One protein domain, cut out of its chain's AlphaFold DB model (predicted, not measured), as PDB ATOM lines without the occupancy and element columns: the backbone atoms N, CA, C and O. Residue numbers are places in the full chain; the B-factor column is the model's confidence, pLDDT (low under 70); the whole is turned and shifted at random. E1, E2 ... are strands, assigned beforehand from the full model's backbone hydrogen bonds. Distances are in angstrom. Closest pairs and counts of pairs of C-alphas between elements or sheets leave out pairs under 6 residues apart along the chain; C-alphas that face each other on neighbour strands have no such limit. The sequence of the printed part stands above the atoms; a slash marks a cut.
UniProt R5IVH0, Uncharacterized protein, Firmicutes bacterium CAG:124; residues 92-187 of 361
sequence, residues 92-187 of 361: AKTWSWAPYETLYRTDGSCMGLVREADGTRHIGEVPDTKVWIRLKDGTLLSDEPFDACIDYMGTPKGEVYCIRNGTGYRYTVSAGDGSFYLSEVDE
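Overview. This is residues 92 to 187 of the 361 residues of an uncharacterized protein of Firmicutes bacterium CAG:124 (UniProt R5IVH0). Two strongly twisted antiparallel sheets sit partly face to face, one of four strands, E4, E5, E6 and E7, the other of E1, E2 and E3. The long hairpin of E2 and E3 bends sharply partway along, and its tip makes one end of the longest axis. The printed part has 96 residues with no named helix and seven strands, E1 to E7 in chain order; the sheets run E4 - E5 - E6 - E7 and E1 - E2 - E3, and the class is all strand. The whole is compact, with a radius of gyration of the C-alphas of 14.4 A, and elongated, spanning 40 by 25 by 24 A.

Along the chain. The larger sheet holds E4, residues 148 to 152; E5, residues 157 to 164, 23.2 A long; E6, residues 167 to 174, 22.8 A; and E7, residues 180 to 186, ending at C-alpha 186 (191.680, 213.151, 307.173). The other holds E1, residues 92 to 94, from C-alpha 92 (198.907, 206.143, 331.247); E2, residues 100 to 115, 29.2 A; and E3, residues 121 to 135, 34.0 A.

Arrangement. E4 to E7 form a meander, each strand the antiparallel neighbour of the one before, with N 161 and O 150 at 2.8 A, N 160 and O 171 at 2.8 A, and N 170 and O 184 at 2.9 A. E1, E2 and E3 form a second meander, with N 93 and O 102 at 2.8 A and N 105 and O 130 at 2.9 A. E2 bends by 105 degrees at residue 109 and E3 by 90 degrees at residue 124. E3 and E4 have 4 pairs of C-alphas within 8 A, the closest being those of Val 131 and Ala 148, 6.1 A apart. E3 and E5 are near each other, with 7 pairs of C-alphas within 10 A. E2 and E4 are only just apart, their closest C-alphas at 8.4 A.

Size, cuts and confidence. The C-alphas farthest apart are those of Asp 118 and Asp 137, 43.3 A. The link from E3 to E4, residues 136 to 147, is long; the other links are tight. The printed part has no cut, and no printed residue has a pLDDT under 70.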
ATOM      1  N   ALA A  92     200.260 206.572 331.563       91.50
ATOM      2  CA  ALA A  92     198.907 206.143 331.247       91.50
ATOM      3  C   ALA A  92     197.886 207.104 331.865       91.50
ATOM      4  O   ALA A  92     197.925 207.400 333.060       91.50
ATOM      5  N   LYS A  93     196.931 207.549 331.050       90.88
ATOM      6  CA  LYS A  93     195.825 208.413 331.453       90.88
ATOM      7  C   LYS A  93     194.513 207.652 331.377       90.88
ATOM      8  O   LYS A  93     194.139 207.186 330.307       90.88
ATOM      9  N   THR A  94     193.790 207.577 332.486       90.31
ATOM     10  CA  THR A  94     192.431 207.022 332.538       90.31
ATOM     11  C   THR A  94     191.402 208.140 332.417       90.31
ATOM     12  O   THR A  94     191.587 209.225 332.970       90.31
ATOM     13  N   TRP A  95     190.298 207.881 331.719       87.44
ATOM     14  CA  TRP A  95     189.225 208.856 331.536       87.44
ATOM     15  C   TRP A  95     187.992 208.474 332.356       87.44
ATOM     16  O   TRP A  95     187.480 207.362 332.268       87.44
ATOM     17  N   SER A  96     187.502 209.404 333.180       83.19
ATOM     18  CA  SER A  96     186.317 209.183 334.025       83.19
ATOM     19  C   SER A  96     184.999 209.362 333.265       83.19
ATOM     20  O   SER A  96     183.992 208.758 333.627       83.19
ATOM     21  N   TRP A  97     185.007 210.168 332.198       86.94
ATOM     22  CA  TRP A  97     183.827 210.458 331.378       86.94
ATOM     23  C   TRP A  97     183.466 209.327 330.404       86.94
ATOM     24  O   TRP A  97     182.311 209.226 330.003       86.94
ATOM     25  N   ALA A  98     184.434 208.486 330.030       90.00
ATOM     26  CA  ALA A  98     184.253 207.301 329.201       90.00
ATOM     27  C   ALA A  98     185.324 206.256 329.566       90.00
ATOM     28  O   ALA A  98     186.491 206.618 329.694       90.00
ATOM     29  N   PRO A  99     184.978 204.966 329.724       91.25
ATOM     30  CA  PRO A  99     185.903 203.948 330.218       91.25
ATOM     31  C   PRO A  99     186.920 203.496 329.150       91.25
ATOM     32  O   PRO A  99     186.734 202.470 328.496       91.25
ATOM     33  N   TYR A 100     188.011 204.244 328.999       93.62
ATOM     34  CA  TYR A 100     189.214 203.866 328.249       93.62
ATOM     35  C   TYR A 100     190.457 204.534 328.857       93.62
ATOM     36  O   TYR A 100     190.360 205.387 329.746       93.62
ATOM     37  N   GLU A 101     191.635 204.147 328.373       94.25
ATOM     38  CA  GLU A 101     192.913 204.739 328.760       94.25
ATOM     39  C   GLU A 101     193.724 205.169 327.540       94.25
ATOM     40  O   GLU A 101     193.731 204.493 326.511       94.25
ATOM     41  N   THR A 102     194.460 206.265 327.683       95.00
ATOM     42  CA  THR A 102     195.467 206.715 326.720       95.00
ATOM     43  C   THR A 102     196.850 206.387 327.275       95.00
ATOM     44  O   THR A 102     197.202 206.828 328.366       95.00
ATOM     45  N   LEU A 103     197.627 205.585 326.552       95.50
ATOM     46  CA  LEU A 103     198.947 205.093 326.952       95.50
ATOM     47  C   LEU A 103     200.028 205.804 326.141       95.50
ATOM     48  O   LEU A 103     199.879 205.938 324.927       95.50
ATOM     49  N   TYR A 104     201.126 206.193 326.785       94.62
ATOM     50  CA  TYR A 104     202.195 206.977 326.168       94.62
ATOM     51  C   TYR A 104     203.551 206.280 326.293       94.62
ATOM     52  O   TYR A 104     203.865 205.675 327.319       94.62
ATOM     53  N   ARG A 105     204.379 206.395 325.254       95.12
ATOM     54  CA  ARG A 105     205.800 206.023 325.273       95.12
ATOM     55  C   ARG A 105     206.602 206.976 324.398       95.12
ATOM     56  O   ARG A 105     206.110 207.361 323.348       95.12
ATOM     57  N   THR A 106     207.819 207.328 324.784       94.31
ATOM     58  CA  THR A 106     208.710 208.174 323.978       94.31
ATOM     59  C   THR A 106     209.907 207.377 323.473       94.31
ATOM     60  O   THR A 106     210.747 206.936 324.257       94.31
ATOM     61  N   ASP A 107     210.026 207.240 322.153       92.19
ATOM     62  CA  ASP A 107     211.057 206.436 321.487       92.19
ATOM     63  C   ASP A 107     212.172 207.321 320.892       92.19
ATOM     64  O   ASP A 107     212.498 207.254 319.710       92.19
ATOM     65  N   GLY A 108     212.791 208.162 321.724       93.31
ATOM     66  CA  GLY A 108     213.834 209.094 321.282       93.31
ATOM     67  C   GLY A 108     213.252 210.354 320.641       93.31
ATOM     68  O   GLY A 108     212.431 211.029 321.264       93.31
ATOM     69  N   SER A 109     213.704 210.698 319.434       94.50
ATOM     70  CA  SER A 109     213.313 211.920 318.725       94.50
ATOM     71  C   SER A 109     212.993 211.680 317.249       94.50
ATOM     72  O   SER A 109     213.523 210.767 316.611       94.50
ATOM     73  N   CYS A 110     212.109 212.512 316.702       92.56
ATOM     74  CA  CYS A 110     211.712 212.522 315.297       92.56
ATOM     75  C   CYS A 110     211.561 213.964 314.786       92.56
ATOM     76  O   CYS A 110     211.645 214.920 315.556       92.56
ATOM     77  N   MET A 111     211.372 214.138 313.476       92.25
ATOM     78  CA  MET A 111     211.060 215.453 312.908       92.25
ATOM     79  C   MET A 111     209.559 215.728 313.031       92.25
ATOM     80  O   MET A 111     208.752 214.918 312.579       92.25
ATOM     81  N   GLY A 112     209.189 216.879 313.584       90.44
ATOM     82  CA  GLY A 112     207.799 217.288 313.770       90.44
ATOM     83  C   GLY A 112     207.639 218.800 313.903       90.44
ATOM     84  O   GLY A 112     208.588 219.561 313.721       90.44
ATOM     85  N   LEU A 113     206.416 219.239 314.200       91.12
ATOM     86  CA  LEU A 113     206.101 220.654 314.386       91.12
ATOM     87  C   LEU A 113     206.637 221.153 315.731       91.12
ATOM     88  O   LEU A 113     206.150 220.764 316.792       91.12
ATOM     89  N   VAL A 114     207.598 222.067 315.677       91.12
ATOM     90  CA  VAL A 114     208.077 222.824 316.832       91.12
ATOM     91  C   VAL A 114     207.259 224.106 316.944       91.12
ATOM     92  O   VAL A 114     207.035 224.802 315.952       91.12
ATOM     93  N   ARG A 115     206.800 224.408 318.160       87.19
ATOM     94  CA  ARG A 115     206.067 225.632 318.507       87.19
ATOM     95  C   ARG A 115     206.919 226.426 319.484       87.19
ATOM     96  O   ARG A 115     207.159 225.966 320.597       87.19
ATOM     97  N   GLU A 116     207.364 227.599 319.068       87.00
ATOM     98  CA  GLU A 116     208.163 228.466 319.925       87.00
ATOM     99  C   GLU A 116     207.282 229.295 320.859       87.00
ATOM    100  O   GLU A 116     206.080 229.481 320.642       87.00
ATOM    101  N   ALA A 117     207.909 229.849 321.897       81.19
ATOM    102  CA  ALA A 117     207.233 230.704 322.868       81.19
ATOM    103  C   ALA A 117     206.617 231.967 322.237       81.19
ATOM    104  O   ALA A 117     205.630 232.487 322.751       81.19
ATOM    105  N   ASP A 118     207.174 232.446 321.122       76.75
ATOM    106  CA  ASP A 118     206.690 233.622 320.393       76.75
ATOM    107  C   ASP A 118     205.564 233.303 319.389       76.75
ATOM    108  O   ASP A 118     205.127 234.190 318.656       76.75
ATOM    109  N   GLY A 119     205.123 232.042 319.321       77.12
ATOM    110  CA  GLY A 119     204.094 231.577 318.393       77.12
ATOM    111  C   GLY A 119     204.603 231.157 317.013       77.12
ATOM    112  O   GLY A 119     203.808 230.577 316.265       77.12
ATOM    113  N   THR A 120     205.889 231.384 316.678       83.62
ATOM    114  CA  THR A 120     206.493 230.831 315.447       83.62
ATOM    115  C   THR A 120     206.364 229.314 315.431       83.62
ATOM    116  O   THR A 120     206.345 228.634 316.466       83.62
ATOM    117  N   ARG A 121     206.313 228.772 314.213       88.12
ATOM    118  CA  ARG A 121     206.306 227.335 313.972       88.12
ATOM    119  C   ARG A 121     207.292 226.971 312.890       88.12
ATOM    120  O   ARG A 121     207.443 227.697 311.914       88.12
ATOM    121  N   HIS A 122     207.937 225.830 313.059       91.50
ATOM    122  CA  HIS A 122     208.829 225.266 312.059       91.50
ATOM    123  C   HIS A 122     208.916 223.750 312.231       91.50
ATOM    124  O   HIS A 122     208.458 223.198 313.231       91.50
ATOM    125  N   ILE A 123     209.499 223.074 311.245       92.56
ATOM    126  CA  ILE A 123     209.790 221.645 311.344       92.56
ATOM    127  C   ILE A 123     211.154 221.468 312.005       92.56
ATOM    128  O   ILE A 123     212.157 221.986 311.516       92.56
ATOM    129  N   GLY A 124     211.183 220.739 313.116       93.69
ATOM    130  CA  GLY A 124     212.373 220.536 313.936       93.69
ATOM    131  C   GLY A 124     212.335 219.208 314.685       93.69
ATOM    132  O   GLY A 124     211.401 218.422 314.538       93.69
ATOM    133  N   GLU A 125     213.379 218.945 315.465       95.12
ATOM    134  CA  GLU A 125     213.473 217.733 316.279       95.12
ATOM    135  C   GLU A 125     212.536 217.833 317.494       95.12
ATOM    136  O   GLU A 125     212.610 218.781 318.276       95.12
ATOM    137  N   VAL A 126     211.653 216.847 317.655       92.56
ATOM    138  CA  VAL A 126     210.692 216.727 318.760       92.56
ATOM    139  C   VAL A 126     210.771 215.325 319.378       92.56
ATOM    140  O   VAL A 126     211.274 214.405 318.728       92.56
ATOM    141  N   PRO A 127     210.297 215.117 320.620       92.50
ATOM    142  CA  PRO A 127     210.208 213.776 321.196       92.50
ATOM    143  C   PRO A 127     209.327 212.859 320.341       92.50
ATOM    144  O   PRO A 127     208.197 213.229 320.014       92.50
ATOM    145  N   ASP A 128     209.812 211.655 320.024       93.25
ATOM    146  CA  ASP A 128     209.041 210.673 319.253       93.25
ATOM    147  C   ASP A 128     207.997 209.989 320.145       93.25
ATOM    148  O   ASP A 128     208.183 208.874 320.638       93.25
ATOM    149  N   THR A 129     206.917 210.715 320.422       91.94
ATOM    150  CA  THR A 129     205.836 210.264 321.299       91.94
ATOM    151  C   THR A 129     204.931 209.295 320.549       91.94
ATOM    152  O   THR A 129     204.432 209.586 319.468       91.94
ATOM    153  N   LYS A 130     204.695 208.136 321.152       94.81
ATOM    154  CA  LYS A 130     203.802 207.082 320.684       94.81
ATOM    155  C   LYS A 130     202.617 206.969 321.630       94.81
ATOM    156  O   LYS A 130     202.791 206.854 322.844       94.81
ATOM    157  N   VAL A 131     201.420 206.976 321.060       95.75
ATOM    158  CA  VAL A 131     200.150 206.985 321.785       95.75
ATOM    159  C   VAL A 131     199.321 205.766 321.402       95.75
ATOM    160  O   VAL A 131     199.091 205.503 320.224       95.75
ATOM    161  N   TRP A 132     198.816 205.036 322.390       96.75
ATOM    162  CA  TRP A 132     197.826 203.977 322.191       96.75
ATOM    163  C   TRP A 132     196.560 204.290 322.973       96.75
ATOM    164  O   TRP A 132     196.613 204.902 324.035       96.75
ATOM    165  N   ILE A 133     195.423 203.814 322.474       96.06
ATOM    166  CA  ILE A 133     194.152 203.853 323.197       96.06
ATOM    167  C   ILE A 133     193.810 202.426 323.604       96.06
ATOM    168  O   ILE A 133     193.650 201.560 322.741       96.06
ATOM    169  N   ARG A 134     193.719 202.179 324.912       95.31
ATOM    170  CA  ARG A 134     193.297 200.904 325.493       95.31
ATOM    171  C   ARG A 134     191.829 200.996 325.887       95.31
ATOM    172  O   ARG A 134     191.443 201.833 326.699       95.31
ATOM    173  N   LEU A 135     191.011 200.141 325.290       94.19
ATOM    174  CA  LEU A 135     189.574 200.074 325.521       94.19
ATOM    175  C   LEU A 135     189.265 199.380 326.853       94.19
ATOM    176  O   LEU A 135     190.112 198.703 327.438       94.19
ATOM    177  N   LYS A 136     188.015 199.503 327.315       90.44
ATOM    178  CA  LYS A 136     187.525 198.906 328.569       90.44
ATOM    179  C   LYS A 136     187.801 197.404 328.710       90.44
ATOM    180  O   LYS A 136     187.978 196.913 329.822       90.44
ATOM    181  N   ASP A 137     187.778 196.664 327.605       91.00
ATOM    182  CA  ASP A 137     188.027 195.219 327.583       91.00
ATOM    183  C   ASP A 137     189.525 194.853 327.584       91.00
ATOM    184  O   ASP A 137     189.876 193.673 327.579       91.00
ATOM    185  N   GLY A 138     190.406 195.857 327.627       91.06
ATOM    186  CA  GLY A 138     191.858 195.719 327.625       91.06
ATOM    187  C   GLY A 138     192.481 195.631 326.232       91.06
ATOM    188  O   GLY A 138     193.708 195.585 326.136       91.06
ATOM    189  N   THR A 139     191.684 195.612 325.159       93.88
ATOM    190  CA  THR A 139     192.197 195.616 323.783       93.88
ATOM    191  C   THR A 139     192.683 197.003 323.370       93.88
ATOM    192  O   THR A 139     192.276 198.019 323.936       93.88
ATOM    193  N   LEU A 140     193.588 197.058 322.392       95.44
ATOM    194  CA  LEU A 140     194.030 198.320 321.804       95.44
ATOM    195  C   LEU A 140     193.114 198.691 320.637       95.44
ATOM    196  O   LEU A 140     192.760 197.836 319.829       95.44
ATOM    197  N   LEU A 141     192.782 199.977 320.519       95.88
ATOM    198  CA  LEU A 141     192.021 200.513 319.386       95.88
ATOM    199  C   LEU A 141     192.749 200.298 318.044       95.88
ATOM    200  O   LEU A 141     192.114 200.180 317.001       95.88
ATOM    201  N   SER A 142     194.083 200.266 318.080       94.44
ATOM    202  CA  SER A 142     194.969 200.057 316.936       94.44
ATOM    203  C   SER A 142     196.244 199.344 317.390       94.44
ATOM    204  O   SER A 142     196.791 199.677 318.444       94.44
ATOM    205  N   ASP A 143     196.735 198.404 316.578       91.62
ATOM    206  CA  ASP A 143     197.997 197.689 316.826       91.62
ATOM    207  C   ASP A 143     199.216 198.623 316.719       91.62
ATOM    208  O   ASP A 143     200.179 198.522 317.483       91.62
ATOM    209  N   GLU A 144     199.166 199.566 315.779       94.44
ATOM    210  CA  GLU A 144     200.175 200.611 315.623       94.44
ATOM    211  C   GLU A 144     199.836 201.840 316.482       94.44
ATOM    212  O   GLU A 144     198.656 202.214 316.555       94.44
ATOM    213  N   PRO A 145     200.844 202.503 317.084       95.44
ATOM    214  CA  PRO A 145     200.635 203.748 317.811       95.44
ATOM    215  C   PRO A 145     200.211 204.901 316.899       95.44
ATOM    216  O   PRO A 145     200.470 204.921 315.697       95.44
ATOM    217  N   PHE A 146     199.600 205.899 317.516       95.62
ATOM    218  CA  PHE A 146     199.431 207.244 316.986       95.62
ATOM    219  C   PHE A 146     200.599 208.137 317.425       95.62
ATOM    220  O   PHE A 146     201.252 207.858 318.428       95.62
ATOM    221  N   ASP A 147     200.832 209.218 316.693       92.62
ATOM    222  CA  ASP A 147     201.828 210.244 317.018       92.62
ATOM    223  C   ASP A 147     201.278 211.229 318.068       92.62
ATOM    224  O   ASP A 147     202.001 211.738 318.919       92.62
ATOM    225  N   ALA A 148     199.965 211.476 318.038       91.81
ATOM    226  CA  ALA A 148     199.251 212.310 319.002       91.81
ATOM    227  C   ALA A 148     197.769 211.921 319.058       91.81
ATOM    228  O   ALA A 148     197.214 211.469 318.057       91.81
ATOM    229  N   CYS A 149     197.119 212.153 320.200       92.62
ATOM    230  CA  CYS A 149     195.662 212.114 320.331       92.62
ATOM    231  C   CYS A 149     195.181 213.263 321.230       92.62
ATOM    232  O   CYS A 149     195.859 213.618 322.197       92.62
ATOM    233  N   ILE A 150     194.011 213.818 320.919       90.12
ATOM    234  CA  ILE A 150     193.274 214.759 321.769       90.12
ATOM    235  C   ILE A 150     191.846 214.273 321.963       90.12
ATOM    236  O   ILE A 150     191.255 213.663 321.071       90.12
ATOM    237  N   ASP A 151     191.291 214.582 323.124       89.56
ATOM    238  CA  ASP A 151     189.986 214.118 323.553       89.56
ATOM    239  C   ASP A 151     189.076 215.330 323.767       89.56
ATOM    240  O   ASP A 151     189.390 216.236 324.544       89.56
ATOM    241  N   TYR A 152     187.934 215.327 323.092       87.25
ATOM    242  CA  TYR A 152     186.861 216.301 323.228       87.25
ATOM    243  C   TYR A 152     185.699 215.635 323.957       87.25
ATOM    244  O   TYR A 152     184.941 214.842 323.396       87.25
ATOM    245  N   MET A 153     185.582 215.920 325.251       87.81
ATOM    246  CA  MET A 153     184.570 215.292 326.095       87.81
ATOM    247  C   MET A 153     183.167 215.741 325.705       87.81
ATOM    248  O   MET A 153     182.920 216.921 325.470       87.81
ATOM    249  N   GLY A 154     182.220 214.810 325.732       84.75
ATOM    250  CA  GLY A 154     180.818 215.127 325.508       84.75
ATOM    251  C   GLY A 154     179.891 214.054 326.062       84.75
ATOM    252  O   GLY A 154     180.265 212.892 326.219       84.75
ATOM    253  N   THR A 155     178.658 214.452 326.378       83.38
ATOM    254  CA  THR A 155     177.594 213.548 326.832       83.38
ATOM    255  C   THR A 155     176.384 213.706 325.908       83.38
ATOM    256  O   THR A 155     175.927 214.829 325.713       83.38
ATOM    257  N   PRO A 156     175.839 212.619 325.326       89.06
ATOM    258  CA  PRO A 156     176.168 211.208 325.572       89.06
ATOM    259  C   PRO A 156     177.388 210.685 324.791       89.06
ATOM    260  O   PRO A 156     177.772 209.525 324.963       89.06
ATOM    261  N   LYS A 157     177.959 211.502 323.902       92.38
ATOM    262  CA  LYS A 157     179.098 211.150 323.054       92.38
ATOM    263  C   LYS A 157     180.121 212.276 323.074       92.38
ATOM    264  O   LYS A 157     179.720 213.437 323.037       92.38
ATOM    265  N   GLY A 158     181.393 211.912 323.105       92.19
ATOM    266  CA  GLY A 158     182.518 212.803 322.844       92.19
ATOM    267  C   GLY A 158     183.261 212.374 321.583       92.19
ATOM    268  O   GLY A 158     182.816 211.485 320.849       92.19
ATOM    269  N   GLU A 159     184.411 212.986 321.355       92.81
ATOM    270  CA  GLU A 159     185.284 212.697 320.227       92.81
ATOM    271  C   GLU A 159     186.717 212.484 320.699       92.81
ATOM    272  O   GLU A 159     187.175 213.108 321.651       92.81
ATOM    273  N   VAL A 160     187.435 211.603 320.016       93.56
ATOM    274  CA  VAL A 160     188.879 211.446 320.173       93.56
ATOM    275  C   VAL A 160     189.499 211.551 318.796       93.56
ATOM    276  O   VAL A 160     189.111 210.833 317.873       93.56
ATOM    277  N   TYR A 161     190.438 212.473 318.647       93.00
ATOM    278  CA  TYR A 161     191.102 212.751 317.387       93.00
ATOM    279  C   TYR A 161     192.569 212.364 317.482       93.00
ATOM    280  O   TYR A 161     193.316 212.949 318.265       93.00
ATOM    281  N   CYS A 162     192.978 211.375 316.693       94.44
ATOM    282  CA  CYS A 162     194.332 210.834 316.702       94.44
ATOM    283  C   CYS A 162     195.033 211.043 315.366       94.44
ATOM    284  O   CYS A 162     194.385 211.084 314.327       94.44
ATOM    285  N   ILE A 163     196.361 211.128 315.372       93.62
ATOM    286  CA  ILE A 163     197.165 211.332 314.162       93.62
ATOM    287  C   ILE A 163     198.184 210.226 313.997       93.62
ATOM    288  O   ILE A 163     198.765 209.762 314.972       93.62
ATOM    289  N   ARG A 164     198.411 209.819 312.751       92.25
ATOM    290  CA  ARG A 164     199.518 208.948 312.371       92.25
ATOM    291  C   ARG A 164     200.050 209.348 311.006       92.25
ATOM    292  O   ARG A 164     199.294 209.333 310.034       92.25
ATOM    293  N   ASN A 165     201.337 209.668 310.913       88.69
ATOM    294  CA  ASN A 165     202.018 210.024 309.665       88.69
ATOM    295  C   ASN A 165     201.268 211.111 308.871       88.69
ATOM    296  O   ASN A 165     201.042 210.978 307.668       88.69
ATOM    297  N   GLY A 166     200.801 212.157 309.553       88.44
ATOM    298  CA  GLY A 166     200.036 213.236 308.925       88.44
ATOM    299  C   GLY A 166     198.547 212.954 308.709       88.44
ATOM    300  O   GLY A 166     197.800 213.889 308.430       88.44
ATOM    301  N   THR A 167     198.108 211.699 308.840       91.88
ATOM    302  CA  THR A 167     196.705 211.295 308.681       91.88
ATOM    303  C   THR A 167     195.973 211.428 310.004       91.88
ATOM    304  O   THR A 167     196.406 210.860 311.006       91.88
ATOM    305  N   GLY A 168     194.866 212.159 310.007       92.38
ATOM    306  CA  GLY A 168     193.985 212.288 311.157       92.38
ATOM    307  C   GLY A 168     192.876 211.239 311.162       92.38
ATOM    308  O   GLY A 168     192.318 210.906 310.124       92.38
ATOM    309  N   TYR A 169     192.540 210.733 312.340       94.00
ATOM    310  CA  TYR A 169     191.502 209.740 312.579       94.00
ATOM    311  C   TYR A 169     190.563 210.289 313.646       94.00
ATOM    312  O   TYR A 169     190.955 210.425 314.809       94.00
ATOM    313  N   ARG A 170     189.326 210.604 313.260       93.94
ATOM    314  CA  ARG A 170     188.288 211.058 314.185       93.94
ATOM    315  C   ARG A 170     187.472 209.864 314.644       93.94
ATOM    316  O   ARG A 170     186.892 209.149 313.829       93.94
ATOM    317  N   TYR A 171     187.407 209.668 315.951       95.38
ATOM    318  CA  TYR A 171     186.573 208.660 316.579       95.38
ATOM    319  C   TYR A 171     185.472 209.334 317.383       95.38
ATOM    320  O   TYR A 171     185.737 210.202 318.208       95.38
ATOM    321  N   THR A 172     184.236 208.890 317.205       95.69
ATOM    322  CA  THR A 172     183.158 209.166 318.153       95.69
ATOM    323  C   THR A 172     183.243 208.169 319.304       95.69
ATOM    324  O   THR A 172     183.317 206.962 319.063       95.69
ATOM    325  N   VAL A 173     183.177 208.657 320.543       94.94
ATOM    326  CA  VAL A 173     183.283 207.834 321.757       94.94
ATOM    327  C   VAL A 173     182.016 207.945 322.591       94.94
ATOM    328  O   VAL A 173     181.548 209.047 322.879       94.94
ATOM    329  N   SER A 174     181.437 206.815 322.997       94.00
ATOM    330  CA  SER A 174     180.287 206.821 323.905       94.00
ATOM    331  C   SER A 174     180.725 206.952 325.363       94.00
ATOM    332  O   SER A 174     181.468 206.114 325.871       94.00
ATOM    333  N   ALA A 175     180.193 207.954 326.069       90.06
ATOM    334  CA  ALA A 175     180.476 208.181 327.490       90.06
ATOM    335  C   ALA A 175     180.025 207.014 328.394       90.06
ATOM    336  O   ALA A 175     180.607 206.751 329.443       90.06
ATOM    337  N   GLY A 176     178.978 206.284 327.992       86.69
ATOM    338  CA  GLY A 176     178.398 205.221 328.815       86.69
ATOM    339  C   GLY A 176     179.251 203.952 328.874       86.69
ATOM    340  O   GLY A 176     179.511 203.423 329.957       86.69
ATOM    341  N   ASP A 177     179.660 203.433 327.714       89.50
ATOM    342  CA  ASP A 177     180.366 202.150 327.609       89.50
ATOM    343  C   ASP A 177     181.812 202.261 327.113       89.50
ATOM    344  O   ASP A 177     182.539 201.270 327.198       89.50
ATOM    345  N   GLY A 178     182.241 203.449 326.671       90.12
ATOM    346  CA  GLY A 178     183.583 203.707 326.150       90.12
ATOM    347  C   GLY A 178     183.806 203.147 324.750       90.12
ATOM    348  O   GLY A 178     184.953 202.960 324.359       90.12
ATOM    349  N   SER A 179     182.742 202.829 324.007       92.31
ATOM    350  CA  SER A 179     182.854 202.329 322.636       92.31
ATOM    351  C   SER A 179     183.343 203.415 321.678       92.31
ATOM    352  O   SER A 179     182.884 204.556 321.731       92.31
ATOM    353  N   PHE A 180     184.259 203.032 320.785       95.62
ATOM    354  CA  PHE A 180     184.819 203.885 319.739       95.62
ATOM    355  C   PHE A 180     184.214 203.519 318.385       95.62
ATOM    356  O   PHE A 180     184.102 202.345 318.031       95.62
ATOM    357  N   TYR A 181     183.878 204.535 317.598       94.44
ATOM    358  CA  TYR A 181     183.476 204.403 316.204       94.44
ATOM    359  C   TYR A 181     184.293 205.374 315.360       94.44
ATOM    360  O   TYR A 181     184.244 206.577 315.607       94.44
ATOM    361  N   LEU A 182     185.036 204.868 314.372       96.50
ATOM    362  CA  LEU A 182     185.758 205.719 313.426       96.50
ATOM    363  C   LEU A 182     184.741 206.475 312.562       96.50
ATOM    364  O   LEU A 182     184.012 205.860 311.782       96.50
ATOM    365  N   SER A 183     184.678 207.793 312.728       92.88
ATOM    366  CA  SER A 183     183.740 208.662 312.025       92.88
ATOM    367  C   SER A 183     184.340 209.284 310.769       92.88
ATOM    368  O   SER A 183     183.623 209.430 309.782       92.88
ATOM    369  N   GLU A 184     185.633 209.616 310.777       93.69
ATOM    370  CA  GLU A 184     186.290 210.334 309.680       93.69
ATOM    371  C   GLU A 184     187.793 210.033 309.621       93.69
ATOM    372  O   GLU A 184     188.431 209.781 310.648       93.69
ATOM    373  N   VAL A 185     188.350 210.066 308.407       93.38
ATOM    374  CA  VAL A 185     189.791 209.966 308.146       93.38
ATOM    375  C   VAL A 185     190.208 211.152 307.280       93.38
ATOM    376  O   VAL A 185     189.712 211.316 306.167       93.38
ATOM    377  N   ASP A 186     191.139 211.947 307.797       89.81
ATOM    378  CA  ASP A 186     191.680 213.151 307.173       89.81
ATOM    379  C   ASP A 186     193.101 212.883 306.664       89.81
ATOM    380  O   ASP A 186     194.077 213.044 307.403       89.81
ATOM    381  N   GLU A 187     193.241 212.468 305.408       92.69
ATOM    382  CA  GLU A 187     194.557 212.259 304.794       92.69
ATOM    383  C   GLU A 187     195.238 213.594 304.420       92.69
ATOM    384  O   GLU A 187     194.556 214.549 304.020       92.69
TER     385      GLU A 187